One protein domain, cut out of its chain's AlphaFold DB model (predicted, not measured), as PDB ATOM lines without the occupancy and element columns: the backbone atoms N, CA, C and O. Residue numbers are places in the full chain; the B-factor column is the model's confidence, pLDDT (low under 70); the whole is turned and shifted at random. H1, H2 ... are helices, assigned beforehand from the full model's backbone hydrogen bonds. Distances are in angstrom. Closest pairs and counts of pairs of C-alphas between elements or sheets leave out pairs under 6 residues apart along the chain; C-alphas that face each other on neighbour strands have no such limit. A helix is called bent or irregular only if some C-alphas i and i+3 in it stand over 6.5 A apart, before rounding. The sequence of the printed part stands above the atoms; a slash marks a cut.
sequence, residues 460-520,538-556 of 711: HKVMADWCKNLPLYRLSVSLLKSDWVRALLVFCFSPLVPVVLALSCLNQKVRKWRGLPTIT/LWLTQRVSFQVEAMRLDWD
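This is residues 460 to 520 and 538 to 556 of the 711 residues of the protein "Hypothetical protein" of Symbiodinium sp. CCMP2592 (UniProt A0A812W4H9). Helices H1, H2 and the bent H3 follow one another round a loose, open U, and H4 lies over the inside of the U, off its plane and near the arm H3b. Residues 460 to 467 of H1 stick out. The printed part has 80 residues, four named helices in the order H1, H2, H3, H4 and no named strand: all helix. It is loose and flat, with a radius of gyration of the C-alphas of 16.7 A and spans of 46 by 36 by 19 A.

H1, residues 460 to 469, begins at C-alpha 460 (229.126, 254.383, 161.319). H2 is residues 471 to 480. H3, residues 483 to 513, was assigned as one helix by its hydrogen bonds but is bent, C-alphas 492 and 495 being 7.5 A apart; its arms are H3a, 483 to 492, and H3b, 495 to 513, 28.5 A long and irregular, with C-alphas 495 and 498 6.8 A apart. H4, residues 542 to 554, 17.7 A long, ends at C-alpha 554 (201.686, 246.164, 166.648).

H1 and H2 are close but not clearly touching, the closest C-alphas, of Lys 468 and Arg 474, 6.9 A apart. H3a and H3b are about perpendicular, at 77 degrees. H3b and H4 are close but not clearly touching, Ser 504 and Val 544 having the closest C-alphas, 7.2 A, at a steep tilt of 41 degrees, opposite ways. Every O i to N i+4 pair is within hydrogen-bond range in H1, H2, H3a and H4, and 14 of 15 in H3b.

The C-alphas farthest apart, of Pro 471 and Trp 513, are 45.8 A apart. Residues 521 to 537 are not printed, and C-alphas 520 and 538 are 13.2 A apart across the cut. Low confidence, pLDDT under 70, includes residues 460 to 469 and 515 to 520.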
ATOM      1  N   HIS A 460     230.435 254.115 160.695       53.47
ATOM      2  CA  HIS A 460     229.126 254.383 161.319       53.47
ATOM      3  C   HIS A 460     228.092 253.298 160.997       53.47
ATOM      4  O   HIS A 460     227.337 252.883 161.875       53.47
ATOM      5  N   LYS A 461     228.091 252.800 159.755       53.94
ATOM      6  CA  LYS A 461     227.204 251.710 159.331       53.94
ATOM      7  C   LYS A 461     227.603 250.397 160.006       53.94
ATOM      8  O   LYS A 461     226.750 249.708 160.551       53.94
ATOM      9  N   VAL A 462     228.907 250.125 160.077       61.16
ATOM     10  CA  VAL A 462     229.468 248.954 160.762       61.16
ATOM     11  C   VAL A 462     229.221 249.008 162.270       61.16
ATOM     12  O   VAL A 462     228.877 247.986 162.843       61.16
ATOM     13  N   MET A 463     229.328 250.168 162.924       53.38
ATOM     14  CA  MET A 463     229.036 250.319 164.355       53.38
ATOM     15  C   MET A 463     227.538 250.200 164.655       53.38
ATOM     16  O   MET A 463     227.166 249.566 165.640       53.38
ATOM     17  N   ALA A 464     226.669 250.757 163.805       62.19
ATOM     18  CA  ALA A 464     225.222 250.597 163.940       62.19
ATOM     19  C   ALA A 464     224.795 249.131 163.746       62.19
ATOM     20  O   ALA A 464     224.013 248.610 164.544       62.19
ATOM     21  N   ASP A 465     225.350 248.445 162.744       64.88
ATOM     22  CA  ASP A 465     225.117 247.017 162.525       64.88
ATOM     23  C   ASP A 465     225.743 246.164 163.635       64.88
ATOM     24  O   ASP A 465     225.127 245.205 164.092       64.88
ATOM     25  N   TRP A 466     226.915 246.538 164.152       68.44
ATOM     26  CA  TRP A 466     227.550 245.879 165.293       68.44
ATOM     27  C   TRP A 466     226.696 245.989 166.560       68.44
ATOM     28  O   TRP A 466     226.423 244.969 167.192       68.44
ATOM     29  N   CYS A 467     226.168 247.176 166.877       61.16
ATOM     30  CA  CYS A 467     225.238 247.366 167.994       61.16
ATOM     31  C   CYS A 467     223.952 246.544 167.823       61.16
ATOM     32  O   CYS A 467     223.494 245.919 168.779       61.16
ATOM     33  N   LYS A 468     223.400 246.470 166.604       64.19
ATOM     34  CA  LYS A 468     222.239 245.615 166.284       64.19
ATOM     35  C   LYS A 468     222.557 244.112 166.353       64.19
ATOM     36  O   LYS A 468     221.654 243.290 166.538       64.19
ATOM     37  N   ASN A 469     223.828 243.740 166.215       69.44
ATOM     38  CA  ASN A 469     224.312 242.361 166.252       69.44
ATOM     39  C   ASN A 469     224.793 241.912 167.639       69.44
ATOM     40  O   ASN A 469     225.024 240.715 167.823       69.44
ATOM     41  N   LEU A 470     224.887 242.817 168.621       74.88
ATOM     42  CA  LEU A 470     225.207 242.450 169.998       74.88
ATOM     43  C   LEU A 470     224.152 241.471 170.545       74.88
ATOM     44  O   LEU A 470     222.948 241.744 170.456       74.88
ATOM     45  N   PRO A 471     224.572 240.354 171.170       70.25
ATOM     46  CA  PRO A 471     223.647 239.358 171.706       70.25
ATOM     47  C   PRO A 471     222.720 239.960 172.770       70.25
ATOM     48  O   PRO A 471     221.543 239.619 172.812       70.25
ATOM     49  N   LEU A 472     223.212 240.924 173.556       64.62
ATOM     50  CA  LEU A 472     222.418 241.653 174.548       64.62
ATOM     51  C   LEU A 472     221.334 242.540 173.921       64.62
ATOM     52  O   LEU A 472     220.227 242.580 174.445       64.62
ATOM     53  N   TYR A 473     221.616 243.213 172.797       72.50
ATOM     54  CA  TYR A 473     220.624 244.044 172.102       72.50
ATOM     55  C   TYR A 473     219.531 243.186 171.455       72.50
ATOM     56  O   TYR A 473     218.342 243.477 171.561       72.50
ATOM     57  N   ARG A 474     219.912 242.067 170.829       73.38
ATOM     58  CA  ARG A 474     218.938 241.116 170.276       73.38
ATOM     59  C   ARG A 474     218.094 240.469 171.375       73.38
ATOM     60  O   ARG A 474     216.887 240.321 171.194       73.38
ATOM     61  N   LEU A 475     218.701 240.140 172.516       71.56
ATOM     62  CA  LEU A 475     218.000 239.612 173.685       71.56
ATOM     63  C   LEU A 475     217.022 240.643 174.263       71.56
ATOM     64  O   LEU A 475     215.864 240.310 174.482       71.56
ATOM     65  N   SER A 476     217.441 241.895 174.459       67.69
ATOM     66  CA  SER A 476     216.581 242.944 175.021       67.69
ATOM     67  C   SER A 476     215.415 243.297 174.095       67.69
ATOM     68  O   SER A 476     214.278 243.395 174.556       67.69
ATOM     69  N   VAL A 477     215.646 243.378 172.781       72.50
ATOM     70  CA  VAL A 477     214.577 243.551 171.785       72.50
ATOM     71  C   VAL A 477     213.643 242.336 171.755       72.50
ATOM     72  O   VAL A 477     212.428 242.503 171.661       72.50
ATOM     73  N   SER A 478     214.169 241.113 171.874       75.44
ATOM     74  CA  SER A 478     213.351 239.895 171.955       75.44
ATOM     75  C   SER A 478     212.502 239.848 173.229       75.44
ATOM     76  O   SER A 478     211.350 239.422 173.177       75.44
ATOM     77  N   LEU A 479     213.041 240.298 174.366       70.56
ATOM     78  CA  LEU A 479     212.321 240.365 175.639       70.56
ATOM     79  C   LEU A 479     211.219 241.430 175.601       70.56
ATOM     80  O   LEU A 479     210.098 241.148 176.009       70.56
ATOM     81  N   LEU A 480     211.485 242.614 175.041       70.38
ATOM     82  CA  LEU A 480     210.489 243.689 174.881       70.38
ATOM     83  C   LEU A 480     209.370 243.349 173.881       70.38
ATOM     84  O   LEU A 480     208.285 243.936 173.927       70.38
ATOM     85  N   LYS A 481     209.607 242.391 172.981       75.94
ATOM     86  CA  LYS A 481     208.572 241.831 172.101       75.94
ATOM     87  C   LYS A 481     207.678 240.797 172.793       75.94
ATOM     88  O   LYS A 481     206.642 240.456 172.238       75.94
ATOM     89  N   SER A 482     208.041 240.321 173.985       83.62
ATOM     90  CA  SER A 482     207.226 239.373 174.745       83.62
ATOM     91  C   SER A 482     205.999 240.049 175.353       83.62
ATOM     92  O   SER A 482     206.115 241.028 176.094       83.62
ATOM     93  N   ASP A 483     204.820 239.469 175.125       83.62
ATOM     94  CA  ASP A 483     203.558 239.949 175.698       83.62
ATOM     95  C   ASP A 483     203.556 239.955 177.233       83.62
ATOM     96  O   ASP A 483     202.870 240.770 177.841       83.62
ATOM     97  N   TRP A 484     204.338 239.080 177.877       84.56
ATOM     98  CA  TRP A 484     204.494 239.068 179.338       84.56
ATOM     99  C   TRP A 484     205.216 240.313 179.854       84.56
ATOM    100  O   TRP A 484     204.800 240.899 180.850       84.56
ATOM    101  N   VAL A 485     206.271 240.736 179.155       83.88
ATOM    102  CA  VAL A 485     207.042 241.935 179.510       83.88
ATOM    103  C   VAL A 485     206.224 243.188 179.213       83.88
ATOM    104  O   VAL A 485     206.168 244.091 180.044       83.88
ATOM    105  N   ARG A 486     205.517 243.222 178.076       85.56
ATOM    106  CA  ARG A 486     204.591 244.312 177.732       85.56
ATOM    107  C   ARG A 486     203.478 244.457 178.772       85.56
ATOM    108  O   ARG A 486     203.241 245.564 179.241       85.56
ATOM    109  N   ALA A 487     202.857 243.353 179.192       86.31
ATOM    110  CA  ALA A 487     201.831 243.355 180.236       86.31
ATOM    111  C   ALA A 487     202.355 243.863 181.583       86.31
ATOM    112  O   ALA A 487     201.679 244.659 182.229       86.31
ATOM    113  N   LEU A 488     203.563 243.460 181.985       83.44
ATOM    114  CA  LEU A 488     204.190 243.946 183.215       83.44
ATOM    115  C   LEU A 488     204.478 245.455 183.151       83.44
ATOM    116  O   LEU A 488     204.153 246.182 184.087       83.44
ATOM    117  N   LEU A 489     205.039 245.937 182.038       82.56
ATOM    118  CA  LEU A 489     205.317 247.362 181.835       82.56
ATOM    119  C   LEU A 489     204.032 248.195 181.858       82.56
ATOM    120  O   LEU A 489     203.975 249.212 182.546       82.56
ATOM    121  N   VAL A 490     202.982 247.753 181.160       84.88
ATOM    122  CA  VAL A 490     201.682 248.438 181.182       84.88
ATOM    123  C   VAL A 490     201.083 248.405 182.586       84.88
ATOM    124  O   VAL A 490     200.611 249.431 183.058       84.88
ATOM    125  N   PHE A 491     201.145 247.278 183.296       84.94
ATOM    126  CA  PHE A 491     200.625 247.168 184.660       84.94
ATOM    127  C   PHE A 491     201.324 248.143 185.623       84.94
ATOM    128  O   PHE A 491     200.647 248.923 186.290       84.94
ATOM    129  N   CYS A 492     202.661 248.175 185.635       82.00
ATOM    130  CA  CYS A 492     203.443 249.031 186.534       82.00
ATOM    131  C   CYS A 492     203.372 250.525 186.181       82.00
ATOM    132  O   CYS A 492     203.322 251.361 187.080       82.00
ATOM    133  N   PHE A 493     203.368 250.871 184.891       82.81
ATOM    134  CA  PHE A 493     203.454 252.263 184.434       82.81
ATOM    135  C   PHE A 493     202.119 252.856 183.965       82.81
ATOM    136  O   PHE A 493     202.070 254.046 183.649       82.81
ATOM    137  N   SER A 494     201.020 252.090 183.983       81.56
ATOM    138  CA  SER A 494     199.672 252.604 183.688       81.56
ATOM    139  C   SER A 494     199.285 253.861 184.481       81.56
ATOM    140  O   SER A 494     198.688 254.747 183.865       81.56
ATOM    141  N   PRO A 495     199.670 254.046 185.767       82.06
ATOM    142  CA  PRO A 495     199.337 255.272 186.494       82.06
ATOM    143  C   PRO A 495     200.050 256.520 185.948       82.06
ATOM    144  O   PRO A 495     199.573 257.634 186.148       82.06
ATOM    145  N   LEU A 496     201.176 256.355 185.241       80.56
ATOM    146  CA  LEU A 496     201.954 257.458 184.661       80.56
ATOM    147  C   LEU A 496     201.500 257.836 183.246       80.56
ATOM    148  O   LEU A 496     201.794 258.942 182.788       80.56
ATOM    149  N   VAL A 497     200.768 256.963 182.549       82.69
ATOM    150  CA  VAL A 497     200.291 257.219 181.179       82.69
ATOM    151  C   VAL A 497     199.448 258.505 181.085       82.69
ATOM    152  O   VAL A 497     199.743 259.324 180.212       82.69
ATOM    153  N   PRO A 498     198.477 258.779 181.985       83.62
ATOM    154  CA  PRO A 498     197.723 260.036 181.962       83.62
ATOM    155  C   PRO A 498     198.609 261.276 182.132       83.62
ATOM    156  O   PRO A 498     198.361 262.297 181.495       83.62
ATOM    157  N   VAL A 499     199.668 261.179 182.943       85.00
ATOM    158  CA  VAL A 499     200.621 262.275 183.182       85.00
ATOM    159  C   VAL A 499     201.433 262.566 181.921       85.00
ATOM    160  O   VAL A 499     201.546 263.720 181.511       85.00
ATOM    161  N   VAL A 500     201.944 261.527 181.257       83.56
ATOM    162  CA  VAL A 500     202.703 261.664 180.002       83.56
ATOM    163  C   VAL A 500     201.826 262.232 178.884       83.56
ATOM    164  O   VAL A 500     202.264 263.118 178.146       83.56
ATOM    165  N   LEU A 501     200.575 261.778 178.774       85.62
ATOM    166  CA  LEU A 501     199.622 262.308 177.796       85.62
ATOM    167  C   LEU A 501     199.265 263.771 178.092       85.62
ATOM    168  O   LEU A 501     199.270 264.588 177.173       85.62
ATOM    169  N   ALA A 502     199.044 264.138 179.358       85.88
ATOM    170  CA  ALA A 502     198.781 265.519 179.761       85.88
ATOM    171  C   ALA A 502     199.970 266.447 179.465       85.88
ATOM    172  O   ALA A 502     199.781 267.526 178.900       85.88
ATOM    173  N   LEU A 503     201.198 266.011 179.768       85.12
ATOM    174  CA  LEU A 503     202.424 266.743 179.436       85.12
ATOM    175  C   LEU A 503     202.613 266.878 177.922       85.12
ATOM    176  O   LEU A 503     202.992 267.945 177.443       85.12
ATOM    177  N   SER A 504     202.312 265.831 177.152       84.75
ATOM    178  CA  SER A 504     202.365 265.867 175.687       84.75
ATOM    179  C   SER A 504     201.347 266.859 175.112       84.75
ATOM    180  O   SER A 504     201.712 267.683 174.272       84.75
ATOM    181  N   CYS A 505     200.107 266.862 175.612       85.19
ATOM    182  CA  CYS A 505     199.079 267.839 175.237       85.19
ATOM    183  C   CYS A 505     199.483 269.272 175.606       85.19
ATOM    184  O   CYS A 505     199.338 270.191 174.797       85.19
ATOM    185  N   LEU A 506     200.026 269.476 176.811       85.12
ATOM    186  CA  LEU A 506     200.493 270.781 177.272       85.12
ATOM    187  C   LEU A 506     201.641 271.292 176.398       85.12
ATOM    188  O   LEU A 506     201.590 272.423 175.920       85.12
ATOM    189  N   ASN A 507     202.628 270.443 176.114       82.44
ATOM    190  CA  ASN A 507     203.754 270.777 175.246       82.44
ATOM    191  C   ASN A 507     203.297 271.105 173.821       82.44
ATOM    192  O   ASN A 507     203.777 272.074 173.232       82.44
ATOM    193  N   GLN A 508     202.335 270.358 173.279       78.81
ATOM    194  CA  GLN A 508     201.766 270.633 171.961       78.81
ATOM    195  C   GLN A 508     200.990 271.962 171.943       78.81
ATOM    196  O   GLN A 508     201.114 272.738 170.993       78.81
ATOM    197  N   LYS A 509     200.255 272.284 173.017       81.44
ATOM    198  CA  LYS A 509     199.547 273.564 173.175       81.44
ATOM    199  C   LYS A 509     200.515 274.746 173.282       81.44
ATOM    200  O   LYS A 509     200.335 275.739 172.582       81.44
ATOM    201  N   VAL A 510     201.577 274.614 174.080       81.44
ATOM    202  CA  VAL A 510     202.657 275.613 174.198       81.44
ATOM    203  C   VAL A 510     203.363 275.818 172.856       81.44
ATOM    204  O   VAL A 510     203.656 276.953 172.480       81.44
ATOM    205  N   ARG A 511     203.594 274.745 172.092       76.62
ATOM    206  CA  ARG A 511     204.209 274.814 170.760       76.62
ATOM    207  C   ARG A 511     203.340 275.581 169.762       76.62
ATOM    208  O   ARG A 511     203.869 276.435 169.053       76.62
ATOM    209  N   LYS A 512     202.022 275.333 169.758       76.00
ATOM    210  CA  LYS A 512     201.050 276.086 168.944       76.00
ATOM    211  C   LYS A 512     200.996 277.564 169.350       76.00
ATOM    212  O   LYS A 512     200.993 278.423 168.479       76.00
ATOM    213  N   TRP A 513     201.033 277.873 170.649       78.56
ATOM    214  CA  TRP A 513     201.071 279.259 171.145       78.56
ATOM    215  C   TRP A 513     202.350 280.014 170.762       78.56
ATOM    216  O   TRP A 513     202.310 281.228 170.595       78.56
ATOM    217  N   ARG A 514     203.478 279.312 170.602       77.19
ATOM    218  CA  ARG A 514     204.771 279.900 170.211       77.19
ATOM    219  C   ARG A 514     205.029 279.920 168.696       77.19
ATOM    220  O   ARG A 514     206.097 280.363 168.292       77.19
ATOM    221  N   GLY A 515     204.101 279.430 167.868       69.31
ATOM    222  CA  GLY A 515     204.237 279.441 166.403       69.31
ATOM    223  C   GLY A 515     205.379 278.577 165.845       69.31
ATOM    224  O   GLY A 515     205.879 278.853 164.759       69.31
ATOM    225  N   LEU A 516     205.829 277.549 166.575       66.94
ATOM    226  CA  LEU A 516     206.960 276.708 166.157       66.94
ATOM    227  C   LEU A 516     206.529 275.659 165.107       66.94
ATOM    228  O   LEU A 516     205.566 274.930 165.370       66.94
ATOM    229  N   PRO A 517     207.254 275.494 163.980       59.91
ATOM    230  CA  PRO A 517     206.901 274.533 162.933       59.91
ATOM    231  C   PRO A 517     206.976 273.084 163.433       59.91
ATOM    232  O   PRO A 517     207.802 272.741 164.288       59.91
ATOM    233  N   THR A 518     206.106 272.216 162.913       56.00
ATOM    234  CA  THR A 518     206.104 270.774 163.203       56.00
ATOM    235  C   THR A 518     207.312 270.126 162.524       56.00
ATOM    236  O   THR A 518     207.436 270.174 161.308       56.00
ATOM    237  N   ILE A 519     208.225 269.539 163.306       54.44
ATOM    238  CA  ILE A 519     209.400 268.835 162.768       54.44
ATOM    239  C   ILE A 519     208.931 267.465 162.277       54.44
ATOM    240  O   ILE A 519     208.681 266.578 163.094       54.44
ATOM    241  N   THR A 520     208.818 267.300 160.962       47.62
ATOM    242  CA  THR A 520     208.678 265.995 160.316       47.62
ATOM    243  C   THR A 520     210.031 265.294 160.339       47.62
ATOM    244  O   THR A 520     210.995 265.769 159.744       47.62
ATOM    245  N   LEU A 538     196.342 267.270 165.535       62.53
ATOM    246  CA  LEU A 538     197.026 266.462 166.555       62.53
ATOM    247  C   LEU A 538     197.027 267.162 167.927       62.53
ATOM    248  O   LEU A 538     197.655 268.210 168.114       62.53
ATOM    249  N   TRP A 539     196.307 266.576 168.893       69.94
ATOM    250  CA  TRP A 539     196.265 267.028 170.294       69.94
ATOM    251  C   TRP A 539     197.536 266.645 171.070       69.94
ATOM    252  O   TRP A 539     197.890 267.316 172.033       69.94
ATOM    253  N   LEU A 540     198.253 265.611 170.618       76.25
ATOM    254  CA  LEU A 540     199.508 265.120 171.194       76.25
ATOM    255  C   LEU A 540     200.712 265.514 170.329       76.25
ATOM    256  O   LEU A 540     200.586 265.794 169.137       76.25
ATOM    257  N   THR A 541     201.910 265.486 170.917       78.12
ATOM    258  CA  THR A 541     203.157 265.609 170.148       78.12
ATOM    259  C   THR A 541     203.320 264.444 169.158       78.12
ATOM    260  O   THR A 541     202.965 263.308 169.465       78.12
ATOM    261  N   GLN A 542     203.910 264.699 167.983       69.75
ATOM    262  CA  GLN A 542     204.034 263.706 166.899       69.75
ATOM    263  C   GLN A 542     204.774 262.423 167.321       69.75
ATOM    264  O   GLN A 542     204.386 261.334 166.912       69.75
ATOM    265  N   ARG A 543     205.788 262.528 168.195       71.50
ATOM    266  CA  ARG A 543     206.506 261.363 168.746       71.50
ATOM    267  C   ARG A 543     205.596 260.467 169.587       71.50
ATOM    268  O   ARG A 543     205.592 259.258 169.396       71.50
ATOM    269  N   VAL A 544     204.819 261.064 170.494       76.00
ATOM    270  CA  VAL A 544     203.891 260.322 171.360       76.00
ATOM    271  C   VAL A 544     202.729 259.774 170.536       76.00
ATOM    272  O   VAL A 544     202.354 258.627 170.725       76.00
ATOM    273  N   SER A 545     202.214 260.540 169.571       74.75
ATOM    274  CA  SER A 545     201.164 260.073 168.658       74.75
ATOM    275  C   SER A 545     201.613 258.870 167.827       74.75
ATOM    276  O   SER A 545     200.865 257.908 167.705       74.75
ATOM    277  N   PHE A 546     202.839 258.896 167.294       76.00
ATOM    278  CA  PHE A 546     203.403 257.770 166.551       76.00
ATOM    279  C   PHE A 546     203.590 256.542 167.443       76.00
ATOM    280  O   PHE A 546     203.230 255.440 167.050       76.00
ATOM    281  N   GLN A 547     204.111 256.719 168.659       74.50
ATOM    282  CA  GLN A 547     204.277 255.617 169.607       74.50
ATOM    283  C   GLN A 547     202.938 255.013 170.035       74.50
ATOM    284  O   GLN A 547     202.836 253.795 170.119       74.50
ATOM    285  N   VAL A 548     201.914 255.835 170.275       74.75
ATOM    286  CA  VAL A 548     200.563 255.367 170.617       74.75
ATOM    287  C   VAL A 548     199.944 254.589 169.456       74.75
ATOM    288  O   VAL A 548     199.374 253.526 169.685       74.75
ATOM    289  N   GLU A 549     200.102 255.058 168.216       74.44
ATOM    290  CA  GLU A 549     199.575 254.345 167.047       74.44
ATOM    291  C   GLU A 549     200.363 253.057 166.756       74.44
ATOM    292  O   GLU A 549     199.766 252.020 166.474       74.44
ATOM    293  N   ALA A 550     201.690 253.070 166.928       72.38
ATOM    294  CA  ALA A 550     202.522 251.870 166.842       72.38
ATOM    295  C   ALA A 550     202.140 250.838 167.918       72.38
ATOM    296  O   ALA A 550     202.010 249.655 167.625       72.38
ATOM    297  N   MET A 551     201.875 251.272 169.157       74.38
ATOM    298  CA  MET A 551     201.352 250.392 170.210       74.38
ATOM    299  C   MET A 551     199.956 249.859 169.867       74.38
ATOM    300  O   MET A 551     199.642 248.715 170.175       74.38
ATOM    301  N   ARG A 552     199.100 250.662 169.228       74.75
ATOM    302  CA  ARG A 552     197.750 250.243 168.827       74.75
ATOM    303  C   ARG A 552     197.770 249.166 167.740       74.75
ATOM    304  O   ARG A 552     196.954 248.252 167.810       74.75
ATOM    305  N   LEU A 553     198.665 249.286 166.759       74.38
ATOM    306  CA  LEU A 553     198.722 248.403 165.588       74.38
ATOM    307  C   LEU A 553     199.587 247.150 165.809       74.38
ATOM    308  O   LEU A 553     199.207 246.075 165.351       74.38
ATOM    309  N   ASP A 554     200.708 247.259 166.532       78.19
ATOM    310  CA  ASP A 554     201.686 246.164 166.648       78.19
ATOM    311  C   ASP A 554     201.465 245.241 167.864       78.19
ATOM    312  O   ASP A 554     202.138 244.209 167.988       78.19
ATOM    313  N   TRP A 555     200.616 245.619 168.828       82.69
ATOM    314  CA  TRP A 555     200.453 244.874 170.085       82.69
ATOM    315  C   TRP A 555     199.140 244.089 170.118       82.69
ATOM    316  O   TRP A 555     198.066 244.629 169.859       82.69
ATOM    317  N   ASP A 556     199.210 242.821 170.532       85.50
ATOM    318  CA  ASP A 556     198.022 242.020 170.831       85.50
ATOM    319  C   ASP A 556     197.482 242.379 172.224       85.50
ATOM    320  O   ASP A 556     197.835 241.793 173.252       85.50
TER     321      ASP A 556